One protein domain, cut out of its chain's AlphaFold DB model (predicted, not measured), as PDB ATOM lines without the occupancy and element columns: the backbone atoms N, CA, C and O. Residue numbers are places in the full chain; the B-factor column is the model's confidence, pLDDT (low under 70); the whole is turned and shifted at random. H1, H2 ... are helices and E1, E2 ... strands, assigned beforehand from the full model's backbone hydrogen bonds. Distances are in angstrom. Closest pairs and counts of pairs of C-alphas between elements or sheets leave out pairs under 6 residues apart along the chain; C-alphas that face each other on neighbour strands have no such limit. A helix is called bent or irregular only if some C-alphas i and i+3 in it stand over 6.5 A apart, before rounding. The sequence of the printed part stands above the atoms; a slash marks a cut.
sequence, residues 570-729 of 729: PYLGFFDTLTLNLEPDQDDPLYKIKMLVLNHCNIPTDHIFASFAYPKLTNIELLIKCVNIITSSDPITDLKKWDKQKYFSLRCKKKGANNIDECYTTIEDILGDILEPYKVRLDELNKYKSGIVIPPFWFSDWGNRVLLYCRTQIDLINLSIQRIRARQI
ATOM      1  N   PRO A 570      -7.739   2.986  73.446       66.31
ATOM      2  CA  PRO A 570      -8.231   2.132  72.358       66.31
ATOM      3  C   PRO A 570      -8.483   2.882  71.039       66.31
ATOM      4  O   PRO A 570      -8.567   2.266  69.981       66.31
ATOM      5  N   TYR A 571      -8.587   4.214  71.104       69.31
ATOM      6  CA  TYR A 571      -8.763   5.111  69.962       69.31
ATOM      7  C   TYR A 571      -7.445   5.659  69.417       69.31
ATOM      8  O   TYR A 571      -7.428   6.670  68.711       69.31
ATOM      9  N   LEU A 572      -6.329   5.019  69.758       75.56
ATOM     10  CA  LEU A 572      -5.019   5.397  69.269       75.56
ATOM     11  C   LEU A 572      -5.012   5.470  67.737       75.56
ATOM     12  O   LEU A 572      -5.442   4.550  67.046       75.56
ATOM     13  N   GLY A 573      -4.555   6.604  67.211       75.12
ATOM     14  CA  GLY A 573      -4.462   6.844  65.778       75.12
ATOM     15  C   GLY A 573      -5.784   7.199  65.095       75.12
ATOM     16  O   GLY A 573      -5.746   7.518  63.915       75.12
ATOM     17  N   PHE A 574      -6.942   7.224  65.775       77.81
ATOM     18  CA  PHE A 574      -8.252   7.526  65.148       77.81
ATOM     19  C   PHE A 574      -8.340   8.921  64.515       77.81
ATOM     20  O   PHE A 574      -9.127   9.146  63.587       77.81
ATOM     21  N   PHE A 575      -7.545   9.853  65.034       81.62
ATOM     22  CA  PHE A 575      -7.463  11.240  64.581       81.62
ATOM     23  C   PHE A 575      -6.122  11.559  63.932       81.62
ATOM     24  O   PHE A 575      -5.834  12.721  63.659       81.62
ATOM     25  N   ASP A 576      -5.300  10.540  63.679       85.94
ATOM     26  CA  ASP A 576      -4.032  10.751  63.008       85.94
ATOM     27  C   ASP A 576      -4.260  11.181  61.567       85.94
ATOM     28  O   ASP A 576      -5.096  10.639  60.832       85.94
ATOM     29  N   THR A 577      -3.470  12.176  61.189       85.81
ATOM     30  CA  THR A 577      -3.435  12.742  59.854       85.81
ATOM     31  C   THR A 577      -2.013  12.720  59.326       85.81
ATOM     32  O   THR A 577      -1.065  12.939  60.079       85.81
ATOM     33  N   LEU A 578      -1.886  12.523  58.021       87.56
ATOM     34  CA  LEU A 578      -0.641  12.602  57.278       87.56
ATOM     35  C   LEU A 578      -0.859  13.602  56.151       87.56
ATOM     36  O   LEU A 578      -1.726  13.393  55.305       87.56
ATOM     37  N   THR A 579      -0.088  14.683  56.148       87.31
ATOM     38  CA  THR A 579      -0.116  15.653  55.054       87.31
ATOM     39  C   THR A 579       1.004  15.330  54.082       87.31
ATOM     40  O   THR A 579       2.175  15.358  54.452       87.31
ATOM     41  N   LEU A 580       0.634  15.041  52.842       89.50
ATOM     42  CA  LEU A 580       1.539  14.882  51.722       89.50
ATOM     43  C   LEU A 580       1.568  16.197  50.940       89.50
ATOM     44  O   LEU A 580       0.569  16.560  50.322       89.50
ATOM     45  N   ASN A 581       2.691  16.908  50.997       91.12
ATOM     46  CA  ASN A 581       2.929  18.077  50.155       91.12
ATOM     47  C   ASN A 581       3.568  17.599  48.845       91.12
ATOM     48  O   ASN A 581       4.631  16.981  48.858       91.12
ATOM     49  N   LEU A 582       2.872  17.832  47.736       93.31
ATOM     50  CA  LEU A 582       3.304  17.499  46.389       93.31
ATOM     51  C   LEU A 582       3.451  18.794  45.600       93.31
ATOM     52  O   LEU A 582       2.463  19.403  45.194       93.31
ATOM     53  N   GLU A 583       4.693  19.196  45.367       94.25
ATOM     54  CA  GLU A 583       5.042  20.363  44.562       94.25
ATOM     55  C   GLU A 583       5.993  19.947  43.431       94.25
ATOM     56  O   GLU A 583       6.794  19.025  43.614       94.25
ATOM     57  N   PRO A 584       5.922  20.584  42.246       94.62
ATOM     58  CA  PRO A 584       6.932  20.383  41.217       94.62
ATOM     59  C   PRO A 584       8.307  20.825  41.729       94.62
ATOM     60  O   PRO A 584       8.410  21.824  42.442       94.62
ATOM     61  N   ASP A 585       9.359  20.118  41.320       94.19
ATOM     62  CA  ASP A 585      10.737  20.503  41.634       94.19
ATOM     63  C   ASP A 585      11.022  21.922  41.109       94.19
ATOM     64  O   ASP A 585      10.635  22.262  39.988       94.19
ATOM     65  N   GLN A 586      11.687  22.759  41.907       95.06
ATOM     66  CA  GLN A 586      12.047  24.122  41.506       95.06
ATOM     67  C   GLN A 586      12.984  24.137  40.291       95.06
ATOM     68  O   GLN A 586      12.959  25.101  39.521       95.06
ATOM     69  N   ASP A 587      13.753  23.063  40.095       96.88
ATOM     70  CA  ASP A 587      14.648  22.879  38.952       96.88
ATOM     71  C   ASP A 587      13.936  22.303  37.708       96.88
ATOM     72  O   ASP A 587      14.534  22.211  36.631       96.88
ATOM     73  N   ASP A 588      12.648  21.946  37.805       96.19
ATOM     74  CA  ASP A 588      11.853  21.503  36.659       96.19
ATOM     75  C   ASP A 588      11.700  22.655  35.640       96.19
ATOM     76  O   ASP A 588      11.168  23.721  35.981       96.19
ATOM     77  N   PRO A 589      12.079  22.473  34.356       97.31
ATOM     78  CA  PRO A 589      11.924  23.512  33.332       97.31
ATOM     79  C   PRO A 589      10.466  23.972  33.141       97.31
ATOM     80  O   PRO A 589      10.222  25.060  32.612       97.31
ATOM     81  N   LEU A 590       9.492  23.166  33.573       96.62
ATOM     82  CA  LEU A 590       8.062  23.451  33.542       96.62
ATOM     83  C   LEU A 590       7.493  23.899  34.898       96.62
ATOM     84  O   LEU A 590       6.282  24.121  34.961       96.62
ATOM     85  N   TYR A 591       8.304  24.097  35.949       96.94
ATOM     86  CA  TYR A 591       7.857  24.463  37.307       96.94
ATOM     87  C   TYR A 591       6.785  25.562  37.302       96.94
ATOM     88  O   TYR A 591       5.671  25.376  37.794       96.94
ATOM     89  N   LYS A 592       7.079  26.699  36.652       97.25
ATOM     90  CA  LYS A 592       6.159  27.850  36.588       97.25
ATOM     91  C   LYS A 592       4.835  27.508  35.905       97.25
ATOM     92  O   LYS A 592       3.795  28.016  36.311       97.25
ATOM     93  N   ILE A 593       4.870  26.665  34.871       97.12
ATOM     94  CA  ILE A 593       3.672  26.250  34.134       97.12
ATOM     95  C   ILE A 593       2.859  25.264  34.977       97.12
ATOM     96  O   ILE A 593       1.649  25.438  35.092       97.12
ATOM     97  N   LYS A 594       3.500  24.274  35.613       96.69
ATOM     98  CA  LYS A 594       2.841  23.309  36.507       96.69
ATOM     99  C   LYS A 594       2.165  24.011  37.684       96.69
ATOM    100  O   LYS A 594       0.974  23.807  37.903       96.69
ATOM    101  N   MET A 595       2.871  24.926  38.352       96.69
ATOM    102  CA  MET A 595       2.304  25.748  39.427       96.69
ATOM    103  C   MET A 595       1.143  26.625  38.944       96.69
ATOM    104  O   MET A 595       0.124  26.727  39.625       96.69
ATOM    105  N   LEU A 596       1.251  27.232  37.755       94.69
ATOM    106  CA  LEU A 596       0.155  28.010  37.169       94.69
ATOM    107  C   LEU A 596      -1.084  27.142  36.917       94.69
ATOM    108  O   LEU A 596      -2.192  27.579  37.216       94.69
ATOM    109  N   VAL A 597      -0.908  25.926  36.392       92.12
ATOM    110  CA  VAL A 597      -2.009  24.986  36.142       92.12
ATOM    111  C   VAL A 597      -2.658  24.541  37.455       92.12
ATOM    112  O   VAL A 597      -3.881  24.619  37.561       92.12
ATOM    113  N   LEU A 598      -1.871  24.146  38.465       91.94
ATOM    114  CA  LEU A 598      -2.384  23.767  39.790       91.94
ATOM    115  C   LEU A 598      -3.225  24.900  40.400       91.94
ATOM    116  O   LEU A 598      -4.381  24.682  40.771       91.94
ATOM    117  N   ASN A 599      -2.694  26.127  40.390       91.69
ATOM    118  CA  ASN A 599      -3.382  27.311  40.903       91.69
ATOM    119  C   ASN A 599      -4.646  27.653  40.100       91.69
ATOM    120  O   ASN A 599      -5.691  27.915  40.691       91.69
ATOM    121  N   HIS A 600      -4.585  27.623  38.763       88.75
ATOM    122  CA  HIS A 600      -5.738  27.915  37.902       88.75
ATOM    123  C   HIS A 600      -6.890  26.925  38.118       88.75
ATOM    124  O   HIS A 600      -8.057  27.304  38.049       88.75
ATOM    125  N   CYS A 601      -6.563  25.666  38.417       85.69
ATOM    126  CA  CYS A 601      -7.535  24.595  38.628       85.69
ATOM    127  C   CYS A 601      -7.975  24.438  40.085       85.69
ATOM    128  O   CYS A 601      -8.764  23.538  40.380       85.69
ATOM    129  N   ASN A 602      -7.458  25.268  40.998       87.56
ATOM    130  CA  ASN A 602      -7.635  25.120  42.444       87.56
ATOM    131  C   ASN A 602      -7.273  23.708  42.949       87.56
ATOM    132  O   ASN A 602      -7.945  23.165  43.829       87.56
ATOM    133  N   ILE A 603      -6.231  23.098  42.377       87.62
ATOM    134  CA  ILE A 603      -5.710  21.809  42.837       87.62
ATOM    135  C   ILE A 603      -4.710  22.102  43.962       87.62
ATOM    136  O   ILE A 603      -3.700  22.757  43.704       87.62
ATOM    137  N   PRO A 604      -4.986  21.672  45.206       88.19
ATOM    138  CA  PRO A 604      -4.062  21.883  46.309       88.19
ATOM    139  C   PRO A 604      -2.810  21.022  46.124       88.19
ATOM    140  O   PRO A 604      -2.902  19.910  45.613       88.19
ATOM    141  N   THR A 605      -1.664  21.530  46.572       90.38
ATOM    142  CA  THR A 605      -0.404  20.776  46.671       90.38
ATOM    143  C   THR A 605      -0.330  19.976  47.972       90.38
ATOM    144  O   THR A 605       0.306  18.931  48.026       90.38
ATOM    145  N   ASP A 606      -1.050  20.408  49.010       87.06
ATOM    146  CA  ASP A 606      -1.195  19.675  50.265       87.06
ATOM    147  C   ASP A 606      -2.390  18.713  50.216       87.06
ATOM    148  O   ASP A 606      -3.551  19.121  50.097       87.06
ATOM    149  N   HIS A 607      -2.120  17.422  50.391       87.38
ATOM    150  CA  HIS A 607      -3.128  16.369  50.457       87.38
ATOM    151  C   HIS A 607      -3.106  15.687  51.821       87.38
ATOM    152  O   HIS A 607      -2.069  15.226  52.280       87.38
ATOM    153  N   ILE A 608      -4.262  15.595  52.480       85.12
ATOM    154  CA  ILE A 608      -4.355  15.065  53.845       85.12
ATOM    155  C   ILE A 608      -4.955  13.664  53.811       85.12
ATOM    156  O   ILE A 608      -6.106  13.497  53.409       85.12
ATOM    157  N   PHE A 609      -4.210  12.673  54.287       83.94
ATOM    158  CA  PHE A 609      -4.695  11.342  54.639       83.94
ATOM    159  C   PHE A 609      -5.115  11.312  56.105       83.94
ATOM    160  O   PHE A 609      -4.455  11.904  56.953       83.94
ATOM    161  N   ALA A 610      -6.215  10.627  56.411       80.19
ATOM    162  CA  ALA A 610      -6.738  10.503  57.769       80.19
ATOM    163  C   ALA A 610      -7.206   9.072  58.035       80.19
ATOM    164  O   ALA A 610      -7.771   8.435  57.143       80.19
ATOM    165  N   SER A 611      -7.008   8.565  59.250       76.06
ATOM    166  CA  SER A 611      -7.264   7.155  59.561       76.06
ATOM    167  C   SER A 611      -8.748   6.790  59.489       76.06
ATOM    168  O   SER A 611      -9.137   6.023  58.616       76.06
ATOM    169  N   PHE A 612      -9.614   7.352  60.332       63.75
ATOM    170  CA  PHE A 612     -11.013   6.909  60.411       63.75
ATOM    171  C   PHE A 612     -12.022   8.052  60.430       63.75
ATOM    172  O   PHE A 612     -13.087   7.942  59.831       63.75
ATOM    173  N   ALA A 613     -11.692   9.176  61.065       52.00
ATOM    174  CA  ALA A 613     -12.682  10.224  61.282       52.00
ATOM    175  C   ALA A 613     -13.132  10.943  59.994       52.00
ATOM    176  O   ALA A 613     -14.224  11.505  59.992       52.00
ATOM    177  N   TYR A 614     -12.337  10.925  58.910       53.50
ATOM    178  CA  TYR A 614     -12.665  11.674  57.687       53.50
ATOM    179  C   TYR A 614     -12.039  11.102  56.392       53.50
ATOM    180  O   TYR A 614     -11.144  11.723  55.814       53.50
ATOM    181  N   PRO A 615     -12.533   9.975  55.843       54.56
ATOM    182  CA  PRO A 615     -12.038   9.423  54.572       54.56
ATOM    183  C   PRO A 615     -12.134  10.405  53.387       54.56
ATOM    184  O   PRO A 615     -11.430  10.256  52.394       54.56
ATOM    185  N   LYS A 616     -13.005  11.420  53.496       54.38
ATOM    186  CA  LYS A 616     -13.208  12.491  52.509       54.38
ATOM    187  C   LYS A 616     -12.190  13.637  52.576       54.38
ATOM    188  O   LYS A 616     -12.217  14.478  51.683       54.38
ATOM    189  N   LEU A 617     -11.316  13.710  53.592       57.09
ATOM    190  CA  LEU A 617     -10.265  14.746  53.616       57.09
ATOM    191  C   LEU A 617      -9.276  14.556  52.466       57.09
ATOM    192  O   LEU A 617      -8.834  15.533  51.864       57.09
ATOM    193  N   THR A 618      -8.996  13.304  52.104       66.56
ATOM    194  CA  THR A 618      -8.243  13.002  50.892       66.56
ATOM    195  C   THR A 618      -9.195  13.023  49.709       66.56
ATOM    196  O   THR A 618      -9.854  12.031  49.384       66.56
ATOM    197  N   ASN A 619      -9.264  14.161  49.025       80.50
ATOM    198  CA  ASN A 619      -9.848  14.183  47.694       80.50
ATOM    199  C   ASN A 619      -8.873  13.482  46.732       80.50
ATOM    200  O   ASN A 619      -7.991  14.112  46.154       80.50
ATOM    201  N   ILE A 620      -9.007  12.156  46.616       84.25
ATOM    202  CA  ILE A 620      -8.120  11.316  45.796       84.25
ATOM    203  C   ILE A 620      -8.159  11.733  44.323       84.25
ATOM    204  O   ILE A 620      -7.144  11.636  43.649       84.25
ATOM    205  N   GLU A 621      -9.274  12.272  43.824       85.00
ATOM    206  CA  GLU A 621      -9.314  12.814  42.463       85.00
ATOM    207  C   GLU A 621      -8.399  14.033  42.315       85.00
ATOM    208  O   GLU A 621      -7.652  14.125  41.342       85.00
ATOM    209  N   LEU A 622      -8.421  14.962  43.280       88.44
ATOM    210  CA  LEU A 622      -7.498  16.100  43.291       88.44
ATOM    211  C   LEU A 622      -6.048  15.651  43.484       88.44
ATOM    212  O   LEU A 622      -5.169  16.230  42.858       88.44
ATOM    213  N   LEU A 623      -5.801  14.610  44.283       91.00
ATOM    214  CA  LEU A 623      -4.472  14.018  44.450       91.00
ATOM    215  C   LEU A 623      -3.946  13.419  43.140       91.00
ATOM    216  O   LEU A 623      -2.836  13.737  42.732       91.00
ATOM    217  N   ILE A 624      -4.752  12.617  42.438       91.44
ATOM    218  CA  ILE A 624      -4.386  12.050  41.131       91.44
ATOM    219  C   ILE A 624      -4.116  13.165  40.122       91.44
ATOM    220  O   ILE A 624      -3.141  13.104  39.380       91.44
ATOM    221  N   LYS A 625      -4.953  14.209  40.099       91.00
ATOM    222  CA  LYS A 625      -4.723  15.376  39.238       91.00
ATOM    223  C   LYS A 625      -3.414  16.085  39.591       91.00
ATOM    224  O   LYS A 625      -2.659  16.438  38.689       91.00
ATOM    225  N   CYS A 626      -3.135  16.274  40.877       94.19
ATOM    226  CA  CYS A 626      -1.899  16.885  41.350       94.19
ATOM    227  C   CYS A 626      -0.677  16.089  40.875       94.19
ATOM    228  O   CYS A 626       0.166  16.636  40.166       94.19
ATOM    229  N   VAL A 627      -0.656  14.779  41.144       95.00
ATOM    230  CA  VAL A 627       0.407  13.864  40.700       95.00
ATOM    231  C   VAL A 627       0.566  13.909  39.186       95.00
ATOM    232  O   VAL A 627       1.674  14.132  38.716       95.00
ATOM    233  N   ASN A 628      -0.528  13.813  38.425       93.88
ATOM    234  CA  ASN A 628      -0.476  13.884  36.967       93.88
ATOM    235  C   ASN A 628       0.145  15.197  36.465       93.88
ATOM    236  O   ASN A 628       0.951  15.173  35.546       93.88
ATOM    237  N   ILE A 629      -0.197  16.358  37.039       93.94
ATOM    238  CA  ILE A 629       0.421  17.634  36.631       93.94
ATOM    239  C   ILE A 629       1.905  17.668  36.991       93.94
ATOM    240  O   ILE A 629       2.716  18.125  36.185       93.94
ATOM    241  N   ILE A 630       2.258  17.199  38.187       95.31
ATOM    242  CA  ILE A 630       3.636  17.213  38.681       95.31
ATOM    243  C   ILE A 630       4.526  16.291  37.848       95.31
ATOM    244  O   ILE A 630       5.659  16.662  37.556       95.31
ATOM    245  N   THR A 631       4.019  15.150  37.385       93.88
ATOM    246  CA  THR A 631       4.779  14.204  36.555       93.88
ATOM    247  C   THR A 631       4.661  14.477  35.052       93.88
ATOM    248  O   THR A 631       5.468  13.969  34.274       93.88
ATOM    249  N   SER A 632       3.714  15.316  34.614       93.62
ATOM    250  CA  SER A 632       3.473  15.582  33.192       93.62
ATOM    251  C   SER A 632       4.617  16.346  32.514       93.62
ATOM    252  O   SER A 632       5.183  17.298  33.059       93.62
ATOM    253  N   SER A 633       4.905  15.970  31.269       94.88
ATOM    254  CA  SER A 633       5.766  16.715  30.342       94.88
ATOM    255  C   SER A 633       5.007  17.768  29.519       94.88
ATOM    256  O   SER A 633       5.635  18.586  28.849       94.88
ATOM    257  N   ASP A 634       3.670  17.783  29.574       94.44
ATOM    258  CA  ASP A 634       2.803  18.775  28.925       94.44
ATOM    259  C   ASP A 634       1.534  19.032  29.771       94.44
ATOM    260  O   ASP A 634       0.423  18.598  29.423       94.44
ATOM    261  N   PRO A 635       1.667  19.767  30.896       91.94
ATOM    262  CA  PRO A 635       0.570  19.982  31.842       91.94
ATOM    263  C   PRO A 635      -0.610  20.765  31.239       91.94
ATOM    264  O   PRO A 635      -1.741  20.649  31.710       91.94
ATOM    265  N   ILE A 636      -0.386  21.541  30.168       91.62
ATOM    266  CA  ILE A 636      -1.441  22.303  29.481       91.62
ATOM    267  C   ILE A 636      -2.336  21.362  28.671       91.62
ATOM    268  O   ILE A 636      -3.562  21.514  28.662       91.62
ATOM    269  N   THR A 637      -1.744  20.399  27.964       89.12
ATOM    270  CA  THR A 637      -2.524  19.414  27.213       89.12
ATOM    271  C   THR A 637      -3.315  18.510  28.153       89.12
ATOM    272  O   THR A 637      -4.474  18.209  27.857       89.12
ATOM    273  N   ASP A 638      -2.751  18.137  29.300       84.81
ATOM    274  CA  ASP A 638      -3.467  17.344  30.301       84.81
ATOM    275  C   ASP A 638      -4.635  18.106  30.932       84.81
ATOM    276  O   ASP A 638      -5.739  17.562  31.012       84.81
ATOM    277  N   LEU A 639      -4.462  19.400  31.221       82.94
ATOM    278  CA  LEU A 639      -5.569  20.270  31.619       82.94
ATOM    279  C   LEU A 639      -6.694  20.294  30.567       82.94
ATOM    280  O   LEU A 639      -7.868  20.102  30.886       82.94
ATOM    281  N   LYS A 640      -6.350  20.465  29.281       84.44
ATOM    282  CA  LYS A 640      -7.340  20.474  28.184       84.44
ATOM    283  C   LYS A 640      -8.097  19.151  28.055       84.44
ATOM    284  O   LYS A 640      -9.242  19.158  27.596       84.44
ATOM    285  N   LYS A 641      -7.475  18.016  28.402       83.38
ATOM    286  CA  LYS A 641      -8.152  16.707  28.419       83.38
ATOM    287  C   LYS A 641      -9.211  16.663  29.522       83.38
ATOM    288  O   LYS A 641     -10.298  16.147  29.270       83.38
ATOM    289  N   TRP A 642      -8.933  17.249  30.685       79.25
ATOM    290  CA  TRP A 642      -9.879  17.298  31.800       79.25
ATOM    291  C   TRP A 642     -11.063  18.228  31.542       79.25
ATOM    292  O   TRP A 642     -12.201  17.821  31.757       79.25
ATOM    293  N   ASP A 643     -10.830  19.426  31.000       72.44
ATOM    294  CA  ASP A 643     -11.904  20.396  30.717       72.44
ATOM    295  C   ASP A 643     -12.925  19.881  29.691       72.44
ATOM    296  O   ASP A 643     -14.125  20.161  29.772       72.44
ATOM    297  N   LYS A 644     -12.459  19.091  28.717       70.19
ATOM    298  CA  LYS A 644     -13.334  18.451  27.723       70.19
ATOM    299  C   LYS A 644     -14.173  17.322  28.321       70.19
ATOM    300  O   LYS A 644     -15.222  16.991  27.775       70.19
ATOM    301  N   GLN A 645     -13.752  16.757  29.449       64.12
ATOM    302  CA  GLN A 645     -14.441  15.693  30.176       64.12
ATOM    303  C   GLN A 645     -15.300  16.274  31.310       64.12
ATOM    304  O   GLN A 645     -15.253  15.807  32.444       64.12
ATOM    305  N   LYS A 646     -16.133  17.276  30.987       53.12
ATOM    306  CA  LYS A 646     -17.015  18.022  31.914       53.12
ATOM    307  C   LYS A 646     -17.998  17.169  32.747       53.12
ATOM    308  O   LYS A 646     -18.704  17.715  33.586       53.12
ATOM    309  N   TYR A 647     -18.031  15.853  32.540       47.53
ATOM    310  CA  TYR A 647     -18.797  14.870  33.305       47.53
ATOM    311  C   TYR A 647     -17.920  13.652  33.618       47.53
ATOM    312  O   TYR A 647     -18.032  12.599  32.990       47.53
ATOM    313  N   PHE A 648     -17.032  13.785  34.600       48.72
ATOM    314  CA  PHE A 648     -16.335  12.655  35.211       48.72
ATOM    315  C   PHE A 648     -17.320  11.878  36.105       48.72
ATOM    316  O   PHE A 648     -17.231  11.881  37.324       48.72
ATOM    317  N   SER A 649     -18.298  11.187  35.514       51.06
ATOM    318  CA  SER A 649     -18.764   9.965  36.168       51.06
ATOM    319  C   SER A 649     -17.660   8.939  35.924       51.06
ATOM    320  O   SER A 649     -17.390   8.623  34.766       51.06
ATOM    321  N   LEU A 650     -17.015   8.445  36.982       49.59
ATOM    322  CA  LEU A 650     -15.903   7.469  37.019       49.59
ATOM    323  C   LEU A 650     -16.113   6.146  36.231       49.59
ATOM    324  O   LEU A 650     -15.343   5.202  36.363       49.59
ATOM    325  N   ARG A 651     -17.132   6.036  35.374       47.44
ATOM    326  CA  ARG A 651     -17.458   4.863  34.549       47.44
ATOM    327  C   ARG A 651     -16.842   4.865  33.145       47.44
ATOM    328  O   ARG A 651     -17.298   4.107  32.290       47.44
ATOM    329  N   CYS A 652     -15.787   5.630  32.878       45.50
ATOM    330  CA  CYS A 652     -15.069   5.536  31.601       45.50
ATOM    331  C   CYS A 652     -14.115   4.330  31.582       45.50
ATOM    332  O   CYS A 652     -12.895   4.461  31.532       45.50
ATOM    333  N   LYS A 653     -14.684   3.118  31.582       51.00
ATOM    334  CA  LYS A 653     -13.968   1.904  31.184       51.00
ATOM    335  C   LYS A 653     -13.707   1.987  29.679       51.00
ATOM    336  O   LYS A 653     -14.659   1.985  28.905       51.00
ATOM    337  N   LYS A 654     -12.428   1.909  29.298       52.38
ATOM    338  CA  LYS A 654     -11.877   1.550  27.971       52.38
ATOM    339  C   LYS A 654     -11.309   2.724  27.154       52.38
ATOM    340  O   LYS A 654     -12.041   3.512  26.571       52.38
ATOM    341  N   LYS A 655      -9.977   2.667  27.001       44.12
ATOM    342  CA  LYS A 655      -9.089   3.402  26.071       44.12
ATOM    343  C   LYS A 655      -8.611   4.779  26.553       44.12
ATOM    344  O   LYS A 655      -9.004   5.814  26.034       44.12
ATOM    345  N   GLY A 656      -7.705   4.736  27.533       52.44
ATOM    346  CA  GLY A 656      -6.960   5.883  28.078       52.44
ATOM    347  C   GLY A 656      -6.348   5.647  29.472       52.44
ATOM    348  O   GLY A 656      -5.792   6.578  30.038       52.44
ATOM    349  N   ALA A 657      -6.470   4.428  30.021       54.19
ATOM    350  CA  ALA A 657      -6.261   4.097  31.437       54.19
ATOM    351  C   ALA A 657      -4.812   4.194  31.953       54.19
ATOM    352  O   ALA A 657      -4.634   4.386  33.150       54.19
ATOM    353  N   ASN A 658      -3.797   4.132  31.081       60.75
ATOM    354  CA  ASN A 658      -2.403   3.980  31.525       60.75
ATOM    355  C   ASN A 658      -1.933   5.090  32.482       60.75
ATOM    356  O   ASN A 658      -1.245   4.799  33.446       60.75
ATOM    357  N   ASN A 659      -2.365   6.339  32.282       77.44
ATOM    358  CA  ASN A 659      -1.870   7.457  33.092       77.44
ATOM    359  C   ASN A 659      -2.476   7.502  34.518       77.44
ATOM    360  O   ASN A 659      -1.836   7.942  35.465       77.44
ATOM    361  N   ILE A 660      -3.712   7.024  34.709       84.94
ATOM    362  CA  ILE A 660      -4.335   7.019  36.048       84.94
ATOM    363  C   ILE A 660      -3.741   5.901  36.907       84.94
ATOM    364  O   ILE A 660      -3.454   6.127  38.081       84.94
ATOM    365  N   ASP A 661      -3.529   4.724  36.318       89.06
ATOM    366  CA  ASP A 661      -2.876   3.610  37.008       89.06
ATOM    367  C   ASP A 661      -1.440   3.984  37.405       89.06
ATOM    368  O   ASP A 661      -1.049   3.752  38.546       89.06
ATOM    369  N   GLU A 662      -0.699   4.663  36.519       90.44
ATOM    370  CA  GLU A 662       0.626   5.224  36.821       90.44
ATOM    371  C   GLU A 662       0.585   6.228  37.987       90.44
ATOM    372  O   GLU A 662       1.454   6.188  38.859       90.44
ATOM    373  N   CYS A 663      -0.438   7.090  38.069       91.94
ATOM    374  CA  CYS A 663      -0.610   8.004  39.204       91.94
ATOM    375  C   CYS A 663      -0.863   7.258  40.521       91.94
ATOM    376  O   CYS A 663      -0.287   7.624  41.542       91.94
ATOM    377  N   TYR A 664      -1.705   6.219  40.519       93.56
ATOM    378  CA  TYR A 664      -1.941   5.406  41.715       93.56
ATOM    379  C   TYR A 664      -0.676   4.687  42.175       93.56
ATOM    380  O   TYR A 664      -0.358   4.746  43.362       93.56
ATOM    381  N   THR A 665       0.068   4.082  41.245       94.31
ATOM    382  CA  THR A 665       1.368   3.470  41.538       94.31
ATOM    383  C   THR A 665       2.348   4.500  42.093       94.31
ATOM    384  O   THR A 665       2.943   4.257  43.131       94.31
ATOM    385  N   THR A 666       2.423   5.698  41.503       94.62
ATOM    386  CA  THR A 666       3.284   6.786  42.005       94.62
ATOM    387  C   THR A 666       2.917   7.191  43.437       94.62
ATOM    388  O   THR A 666       3.794   7.381  44.272       94.62
ATOM    389  N   ILE A 667       1.622   7.317  43.753       94.62
ATOM    390  CA  ILE A 667       1.164   7.637  45.116       94.62
ATOM    391  C   ILE A 667       1.533   6.510  46.084       94.62
ATOM    392  O   ILE A 667       1.965   6.780  47.204       94.62
ATOM    393  N   GLU A 668       1.337   5.259  45.676       95.81
ATOM    394  CA  GLU A 668       1.697   4.093  46.478       95.81
ATOM    395  C   GLU A 668       3.202   4.037  46.751       95.81
ATOM    396  O   GLU A 668       3.583   3.828  47.902       95.81
ATOM    397  N   ASP A 669       4.031   4.289  45.739       95.88
ATOM    398  CA  ASP A 669       5.489   4.328  45.856       95.88
ATOM    399  C   ASP A 669       5.923   5.433  46.829       95.88
ATOM    400  O   ASP A 669       6.653   5.157  47.777       95.88
ATOM    401  N   ILE A 670       5.374   6.650  46.695       94.56
ATOM    402  CA  ILE A 670       5.632   7.761  47.630       94.56
ATOM    403  C   ILE A 670       5.257   7.372  49.066       94.56
ATOM    404  O   ILE A 670       6.014   7.616  50.007       94.56
ATOM    405  N   LEU A 671       4.084   6.764  49.268       94.56
ATOM    406  CA  LEU A 671       3.661   6.313  50.595       94.56
ATOM    407  C   LEU A 671       4.549   5.174  51.120       94.56
ATOM    408  O   LEU A 671       4.817   5.125  52.319       94.56
ATOM    409  N   GLY A 672       5.020   4.283  50.247       95.94
ATOM    410  CA  GLY A 672       5.976   3.224  50.567       95.94
ATOM    411  C   GLY A 672       7.326   3.778  51.026       95.94
ATOM    412  O   GLY A 672       7.840   3.351  52.063       95.94
ATOM    413  N   ASP A 673       7.839   4.784  50.323       94.38
ATOM    414  CA  ASP A 673       9.081   5.482  50.660       94.38
ATOM    415  C   ASP A 673       8.977   6.217  52.004       94.38
ATOM    416  O   ASP A 673       9.929   6.227  52.787       94.38
ATOM    417  N   ILE A 674       7.808   6.783  52.322       93.50
ATOM    418  CA  ILE A 674       7.538   7.393  53.634       93.50
ATOM    419  C   ILE A 674       7.406   6.320  54.728       93.50
ATOM    420  O   ILE A 674       7.843   6.536  55.859       93.50
ATOM    421  N   LEU A 675       6.808   5.164  54.424       94.94
ATOM    422  CA  LEU A 675       6.550   4.086  55.384       94.94
ATOM    423  C   LEU A 675       7.834   3.440  55.915       94.94
ATOM    424  O   LEU A 675       7.924   3.120  57.104       94.94
ATOM    425  N   GLU A 676       8.810   3.207  55.041       95.12
ATOM    426  CA  GLU A 676       9.986   2.402  55.370       95.12
ATOM    427  C   GLU A 676      10.842   2.994  56.511       95.12
ATOM    428  O   GLU A 676      11.128   2.272  57.474       95.12
ATOM    429  N   PRO A 677      11.165   4.304  56.532       93.94
ATOM    430  CA  PRO A 677      11.855   4.928  57.659       93.94
ATOM    431  C   PRO A 677      11.159   4.720  59.011       93.94
ATOM    432  O   PRO A 677      11.835   4.537  60.027       93.94
ATOM    433  N   TYR A 678       9.822   4.721  59.050       94.12
ATOM    434  CA  TYR A 678       9.090   4.486  60.295       94.12
ATOM    435  C   TYR A 678       9.213   3.040  60.776       94.12
ATOM    436  O   TYR A 678       9.372   2.825  61.980       94.12
ATOM    437  N   LYS A 679       9.179   2.054  59.870       95.75
ATOM    438  CA  LYS A 679       9.376   0.637  60.219       95.75
ATOM    439  C   LYS A 679      10.762   0.398  60.803       95.75
ATOM    440  O   LYS A 679      10.871  -0.161  61.893       95.75
ATOM    441  N   VAL A 680      11.798   0.914  60.139       95.38
ATOM    442  CA  VAL A 680      13.188   0.818  60.610       95.38
ATOM    443  C   VAL A 680      13.328   1.393  62.024       95.38
ATOM    444  O   VAL A 680      13.916   0.752  62.898       95.38
ATOM    445  N   ARG A 681      12.730   2.562  62.292       94.44
ATOM    446  CA  ARG A 681      12.730   3.160  63.639       94.44
ATOM    447  C   ARG A 681      11.948   2.348  64.648       94.44
ATOM    448  O   ARG A 681      12.391   2.223  65.783       94.44
ATOM    449  N   LEU A 682      10.777   1.836  64.281       96.00
ATOM    450  CA  LEU A 682       9.980   1.021  65.190       96.00
ATOM    451  C   LEU A 682      10.766  -0.223  65.623       96.00
ATOM    452  O   LEU A 682      10.777  -0.552  66.810       96.00
ATOM    453  N   ASP A 683      11.481  -0.859  64.699       97.12
ATOM    454  CA  ASP A 683      12.361  -1.988  64.996       97.12
ATOM    455  C   ASP A 683      13.528  -1.591  65.904       97.12
ATOM    456  O   ASP A 683      13.847  -2.308  66.853       97.12
ATOM    457  N   GLU A 684      14.146  -0.436  65.664       96.75
ATOM    458  CA  GLU A 684      15.192   0.116  66.530       96.75
ATOM    459  C   GLU A 684      14.678   0.382  67.958       96.75
ATOM    460  O   GLU A 684      15.276  -0.070  68.935       96.75
ATOM    461  N   LEU A 685      13.511   1.017  68.092       96.56
ATOM    462  CA  LEU A 685      12.858   1.282  69.378       96.56
ATOM    463  C   LEU A 685      12.461  -0.014  70.096       96.56
ATOM    464  O   LEU A 685      12.566  -0.104  71.320       96.56
ATOM    465  N   ASN A 686      12.028  -1.039  69.358       97.31
ATOM    466  CA  ASN A 686      11.741  -2.352  69.928       97.31
ATOM    467  C   ASN A 686      13.021  -3.034  70.436       97.31
ATOM    468  O   ASN A 686      12.984  -3.625  71.513       97.31
ATOM    469  N   LYS A 687      14.156  -2.898  69.732       97.69
ATOM    470  CA  LYS A 687      15.467  -3.397  70.193       97.69
ATOM    471  C   LYS A 687      15.944  -2.693  71.464       97.69
ATOM    472  O   LYS A 687      16.509  -3.353  72.337       97.69
ATOM    473  N   TYR A 688      15.696  -1.387  71.586       97.25
ATOM    474  CA  TYR A 688      15.930  -0.634  72.823       97.25
ATOM    475  C   TYR A 688      15.049  -1.147  73.963       97.25
ATOM    476  O   TYR A 688      15.541  -1.434  75.053       97.25
ATOM    477  N   LYS A 689      13.750  -1.340  73.702       96.12
ATOM    478  CA  LYS A 689      12.786  -1.837  74.692       96.12
ATOM    479  C   LYS A 689      13.087  -3.262  75.162       96.12
ATOM    480  O   LYS A 689      12.848  -3.575  76.324       96.12
ATOM    481  N   SER A 690      13.599  -4.122  74.282       96.88
ATOM    482  CA  SER A 690      13.956  -5.506  74.607       96.88
ATOM    483  C   SER A 690      15.354  -5.659  75.216       96.88
ATOM    484  O   SER A 690      15.742  -6.776  75.549       96.88
ATOM    485  N   GLY A 691      16.133  -4.576  75.319       96.56
ATOM    486  CA  GLY A 691      17.510  -4.607  75.818       96.56
ATOM    487  C   GLY A 691      18.516  -5.282  74.878       96.56
ATOM    488  O   GLY A 691      19.617  -5.607  75.310       96.56
ATOM    489  N   ILE A 692      18.161  -5.499  73.602       96.94
ATOM    490  CA  ILE A 692      19.086  -6.059  72.596       96.94
ATOM    491  C   ILE A 692      20.168  -5.032  72.251       96.94
ATOM    492  O   ILE A 692      21.326  -5.383  72.043       96.94
ATOM    493  N   VAL A 693      19.778  -3.759  72.181       96.94
ATOM    494  CA  VAL A 693      20.680  -2.629  71.960       96.94
ATOM    495  C   VAL A 693      20.581  -1.704  73.164       96.94
ATOM    496  O   VAL A 693      19.494  -1.503  73.704       96.94
ATOM    497  N   ILE A 694      21.717  -1.139  73.578       96.38
ATOM    498  CA  ILE A 694      21.757  -0.149  74.655       96.38
ATOM    499  C   ILE A 694      20.911   1.059  74.224       96.38
ATOM    500  O   ILE A 694      21.228   1.673  73.202       96.38
ATOM    501  N   PRO A 695      19.843   1.402  74.965       96.31
ATOM    502  CA  PRO A 695      19.002   2.536  74.620       96.31
ATOM    503  C   PRO A 695      19.775   3.858  74.744       96.31
ATOM    504  O   PRO A 695      20.610   3.997  75.645       96.31
ATOM    505  N   PRO A 696      19.490   4.862  73.896       96.00
ATOM    506  CA  PRO A 696      20.029   6.200  74.088       96.00
ATOM    507  C   PRO A 696      19.485   6.814  75.386       96.00
ATOM    508  O   PRO A 696      18.414   6.440  75.864       96.00
ATOM    509  N   PHE A 697      20.199   7.803  75.934       95.12
ATOM    510  CA  PHE A 697      19.882   8.400  77.243       95.12
ATOM    511  C   PHE A 697      18.447   8.941  77.351       95.12
ATOM    512  O   PHE A 697      17.881   8.960  78.436       95.12
ATOM    513  N   TRP A 698      17.855   9.378  76.237       94.81
ATOM    514  CA  TRP A 698      16.505   9.937  76.199       94.81
ATOM    515  C   TRP A 698      15.399   8.873  76.180       94.81
ATOM    516  O   TRP A 698      14.231   9.199  76.390       94.81
ATOM    517  N   PHE A 699      15.718   7.605  75.900       95.25
ATOM    518  CA  PHE A 699      14.714   6.567  75.649       95.25
ATOM    519  C   PHE A 699      13.875   6.229  76.884       95.25
ATOM    520  O   PHE A 699      12.697   5.915  76.738       95.25
ATOM    521  N   SER A 700      14.431   6.325  78.095       92.31
ATOM    522  CA  SER A 700      13.657   6.108  79.328       92.31
ATOM    523  C   SER A 700      12.476   7.070  79.442       92.31
ATOM    524  O   SER A 700      11.406   6.681  79.902       92.31
ATOM    525  N   ASP A 701      12.661   8.303  78.972       89.38
ATOM    526  CA  ASP A 701      11.681   9.371  79.128       89.38
ATOM    527  C   ASP A 701      10.776   9.526  77.900       89.38
ATOM    528  O   ASP A 701       9.574   9.773  78.019       89.38
ATOM    529  N   TRP A 702      11.350   9.360  76.707       94.25
ATOM    530  CA  TRP A 702      10.677   9.606  75.430       94.25
ATOM    531  C   TRP A 702      10.359   8.334  74.642       94.25
ATOM    532  O   TRP A 702       9.472   8.356  73.789       94.25
ATOM    533  N   GLY A 703      11.019   7.212  74.928       95.00
ATOM    534  CA  GLY A 703      10.977   5.996  74.109       95.00
ATOM    535  C   GLY A 703       9.566   5.475  73.855       95.00
ATOM    536  O   GLY A 703       9.211   5.212  72.710       95.00
ATOM    537  N   ASN A 704       8.720   5.415  74.890       93.44
ATOM    538  CA  ASN A 704       7.329   4.977  74.733       93.44
ATOM    539  C   ASN A 704       6.504   5.929  73.852       93.44
ATOM    540  O   ASN A 704       5.715   5.460  73.037       93.44
ATOM    541  N   ARG A 705       6.699   7.250  73.967       93.81
ATOM    542  CA  ARG A 705       5.966   8.252  73.169       93.81
ATOM    543  C   ARG A 705       6.326   8.139  71.695       93.81
ATOM    544  O   ARG A 705       5.444   8.100  70.844       93.81
ATOM    545  N   VAL A 706       7.625   8.037  71.416       95.06
ATOM    546  CA  VAL A 706       8.148   7.892  70.054       95.06
ATOM    547  C   VAL A 706       7.711   6.562  69.446       95.06
ATOM    548  O   VAL A 706       7.297   6.523  68.294       95.06
ATOM    549  N   LEU A 707       7.731   5.483  70.228       95.62
ATOM    550  CA  LEU A 707       7.270   4.168  69.793       95.62
ATOM    551  C   LEU A 707       5.780   4.181  69.430       95.62
ATOM    552  O   LEU A 707       5.419   3.660  68.376       95.62
ATOM    553  N   LEU A 708       4.926   4.789  70.262       94.56
ATOM    554  CA  LEU A 708       3.498   4.933  69.964       94.56
ATOM    555  C   LEU A 708       3.272   5.783  68.711       94.56
ATOM    556  O   LEU A 708       2.539   5.353  67.828       94.56
ATOM    557  N   TYR A 709       3.959   6.922  68.590       94.62
ATOM    558  CA  TYR A 709       3.893   7.767  67.396       94.62
ATOM    559  C   TYR A 709       4.295   7.010  66.121       94.62
ATOM    560  O   TYR A 709       3.571   7.041  65.132       94.62
ATOM    561  N   CYS A 710       5.415   6.280  66.127       94.50
ATOM    562  CA  CYS A 710       5.836   5.516  64.949       94.50
ATOM    563  C   CYS A 710       4.790   4.469  64.544       94.50
ATOM    564  O   CYS A 710       4.530   4.306  63.356       94.50
ATOM    565  N   ARG A 711       4.164   3.787  65.514       94.31
ATOM    566  CA  ARG A 711       3.101   2.808  65.232       94.31
ATOM    567  C   ARG A 711       1.902   3.457  64.556       94.31
ATOM    568  O   ARG A 711       1.468   2.968  63.521       94.31
ATOM    569  N   THR A 712       1.416   4.578  65.081       92.50
ATOM    570  CA  THR A 712       0.223   5.222  64.520       92.50
ATOM    571  C   THR A 712       0.453   5.742  63.109       92.50
ATOM    572  O   THR A 712      -0.434   5.642  62.265       92.50
ATOM    573  N   GLN A 713       1.659   6.242  62.823       92.81
ATOM    574  CA  GLN A 713       2.032   6.670  61.477       92.81
ATOM    575  C   GLN A 713       2.136   5.482  60.512       92.81
ATOM    576  O   GLN A 713       1.606   5.558  59.406       92.81
ATOM    577  N   ILE A 714       2.733   4.361  60.935       94.25
ATOM    578  CA  ILE A 714       2.768   3.117  60.147       94.25
ATOM    579  C   ILE A 714       1.351   2.643  59.820       94.25
ATOM    580  O   ILE A 714       1.058   2.338  58.663       94.25
ATOM    581  N   ASP A 715       0.468   2.604  60.817       92.06
ATOM    582  CA  ASP A 715      -0.915   2.156  60.647       92.06
ATOM    583  C   ASP A 715      -1.680   3.073  59.681       92.06
ATOM    584  O   ASP A 715      -2.348   2.591  58.763       92.06
ATOM    585  N   LEU A 716      -1.524   4.394  59.822       90.75
ATOM    586  CA  LEU A 716      -2.132   5.380  58.932       90.75
ATOM    587  C   LEU A 716      -1.633   5.251  57.486       90.75
ATOM    588  O   LEU A 716      -2.442   5.295  56.553       90.75
ATOM    589  N   ILE A 717      -0.325   5.093  57.277       93.69
ATOM    590  CA  ILE A 717       0.254   4.974  55.934       93.69
ATOM    591  C   ILE A 717      -0.185   3.660  55.279       93.69
ATOM    592  O   ILE A 717      -0.649   3.672  54.140       93.69
ATOM    593  N   ASN A 718      -0.137   2.538  56.006       94.31
ATOM    594  CA  ASN A 718      -0.621   1.249  55.508       94.31
ATOM    595  C   ASN A 718      -2.100   1.311  55.112       94.31
ATOM    596  O   ASN A 718      -2.472   0.843  54.036       94.31
ATOM    597  N   LEU A 719      -2.940   1.916  55.954       89.19
ATOM    598  CA  LEU A 719      -4.355   2.116  55.650       89.19
ATOM    599  C   LEU A 719      -4.547   2.995  54.408       89.19
ATOM    600  O   LEU A 719      -5.429   2.736  53.589       89.19
ATOM    601  N   SER A 720      -3.715   4.022  54.242       90.19
ATOM    602  CA  SER A 720      -3.742   4.904  53.072       90.19
ATOM    603  C   SER A 720      -3.378   4.148  51.792       90.19
ATOM    604  O   SER A 720      -4.121   4.228  50.816       90.19
ATOM    605  N   ILE A 721      -2.323   3.327  51.819       94.06
ATOM    606  CA  ILE A 721      -1.936   2.437  50.710       94.06
ATOM    607  C   ILE A 721      -3.073   1.464  50.373       94.06
ATOM    608  O   ILE A 721      -3.452   1.327  49.212       94.06
ATOM    609  N   GLN A 722      -3.672   0.820  51.379       90.94
ATOM    610  CA  GLN A 722      -4.802  -0.092  51.172       90.94
ATOM    611  C   GLN A 722      -5.987   0.606  50.493       90.94
ATOM    612  O   GLN A 722      -6.593   0.038  49.586       90.94
ATOM    613  N   ARG A 723      -6.301   1.847  50.887       87.31
ATOM    614  CA  ARG A 723      -7.367   2.649  50.266       87.31
ATOM    615  C   ARG A 723      -7.057   3.035  48.827       87.31
ATOM    616  O   ARG A 723      -7.966   3.015  48.003       87.31
ATOM    617  N   ILE A 724      -5.807   3.386  48.537       89.12
ATOM    618  CA  ILE A 724      -5.348   3.678  47.177       89.12
ATOM    619  C   ILE A 724      -5.516   2.439  46.292       89.12
ATOM    620  O   ILE A 724      -6.218   2.510  45.284       89.12
ATOM    621  N   ARG A 725      -5.017   1.279  46.734       91.44
ATOM    622  CA  ARG A 725      -5.174  -0.001  46.023       91.44
ATOM    623  C   ARG A 725      -6.638  -0.385  45.816       91.44
ATOM    624  O   ARG A 725      -7.020  -0.793  44.726       91.44
ATOM    625  N   ALA A 726      -7.479  -0.217  46.836       86.31
ATOM    626  CA  ALA A 726      -8.904  -0.535  46.747       86.31
ATOM    627  C   ALA A 726      -9.664   0.340  45.734       86.31
ATOM    628  O   ALA A 726     -10.695  -0.093  45.235       86.31
ATOM    629  N   ARG A 727      -9.183   1.558  45.439       83.94
ATOM    630  CA  ARG A 727      -9.764   2.435  44.405       83.94
ATOM    631  C   ARG A 727      -9.185   2.217  43.010       83.94
ATOM    632  O   ARG A 727      -9.772   2.703  42.045       83.94
ATOM    633  N   GLN A 728      -8.035   1.558  42.916       82.38
ATOM    634  CA  GLN A 728      -7.421   1.180  41.648       82.38
ATOM    635  C   GLN A 728      -8.136  -0.024  41.007       82.38
ATOM    636  O   GLN A 728      -8.242  -0.089  39.784       82.38
ATOM    637  N   ILE A 729      -8.629  -0.957  41.833       77.19
ATOM    638  CA  ILE A 729      -9.436  -2.128  41.431       77.19
ATOM    639  C   ILE A 729     -10.848  -1.687  41.025       77.19
ATOM    640  O   ILE A 729     -11.344  -2.179  39.979       77.19
TER     641      ILE A 729
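What this domain is: This is residues 570 to 729 of the 729 residues of an uncharacterized protein of Cryptosporidium muris (strain RN66) (UniProt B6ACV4). A long helical hairpin, H4 and H5, makes the longest axis, and a small head of three short helices, H1, H2 and H3, sits at the end where H4 begins. H2 crosses the first part of H4, H1 and H3 lie beyond it, and a short two-stranded ribbon, E1 and E2, runs beside the later part of H5. The loop of residues 645 to 657 sticks out from the head. The 160 printed residues hold five named helices and two named strands in the order E1, H1, E2, H2, H3, H4, H5; the sheet, E1 - E2, is antiparallel and the class is mostly helix. The whole is loose, with a radius of gyration of the C-alphas of 19.3 A, and elongated, spanning 61 by 36 by 24 A.

Where its parts are: E1, residues 577 to 581, begins at C-alpha 577 (-3.435, 12.742, 59.854) and is 12.8 A long. H1 is residues 591 to 600, 14.0 A; E2 is residues 606 to 610, 13.1 A. H2 is residues 620 to 631, 16.1 A, and H3 is residues 635 to 644, 14.6 A. H4, residues 658 to 689, is 46.1 A long from C-alpha 658 (-2.403, 3.980, 31.525); it is neither bent nor irregular, but only just: C-alphas 674 and 677 are 6.4 A apart. H5, residues 699 to 728, is 40.9 A long, ends at C-alpha 728 (-7.421, 1.180, 41.648), and is irregular: C-alphas 701 and 704 are 7.6 A apart.

How they stand to each other: H4 and H5 form a helical hairpin; they touch, opposite ways at a shallow tilt of 21 degrees, the closest C-alphas being those of Tyr 678 and Cys 710, 5.8 A apart. E1 and E2 are antiparallel, with N 578 and O 609 at 2.9 A and N 580 and O 607 at 2.8 A, within hydrogen-bond range. The closest C-alphas of E2 and H5 are those of Phe 609 and Ser 720, 6.7 A apart. With residues 624 to 628 alone H2 touches residues 659 to 667 of H4, about perpendicular at 81 degrees, closest at the C-alphas of Ile 624 and Cys 663, 5.9 A. H1 touches H2, opposite ways at a shallow tilt of 25 degrees; the closest C-alphas, of Lys 594 and Ile 629, are 6.2 A apart. H1 touches H3, the same way at a shallow tilt of 23 degrees; the closest C-alphas, of Lys 594 and Pro 635, are 6.2 A apart. H3 and H4 are apart. In H1, H2 and H3 every O i to N i+4 pair is within hydrogen-bond range; in H4 26 of 28 are, in H5 24 of 26.

The domain as a whole: The two C-alphas farthest apart, of Lys 644 and Gly 691, are 61.6 A apart. The printed part has no cut, and residue 729 is the chain's last. The link from H3 to H4 is long; residues 644 to 658, of which 644 belongs to H3 and 658 to H4, stand free. The mean pLDDT of the printed part is 85.9; residues 570 to 571, 612 to 618 and 645 to 658 are under 70.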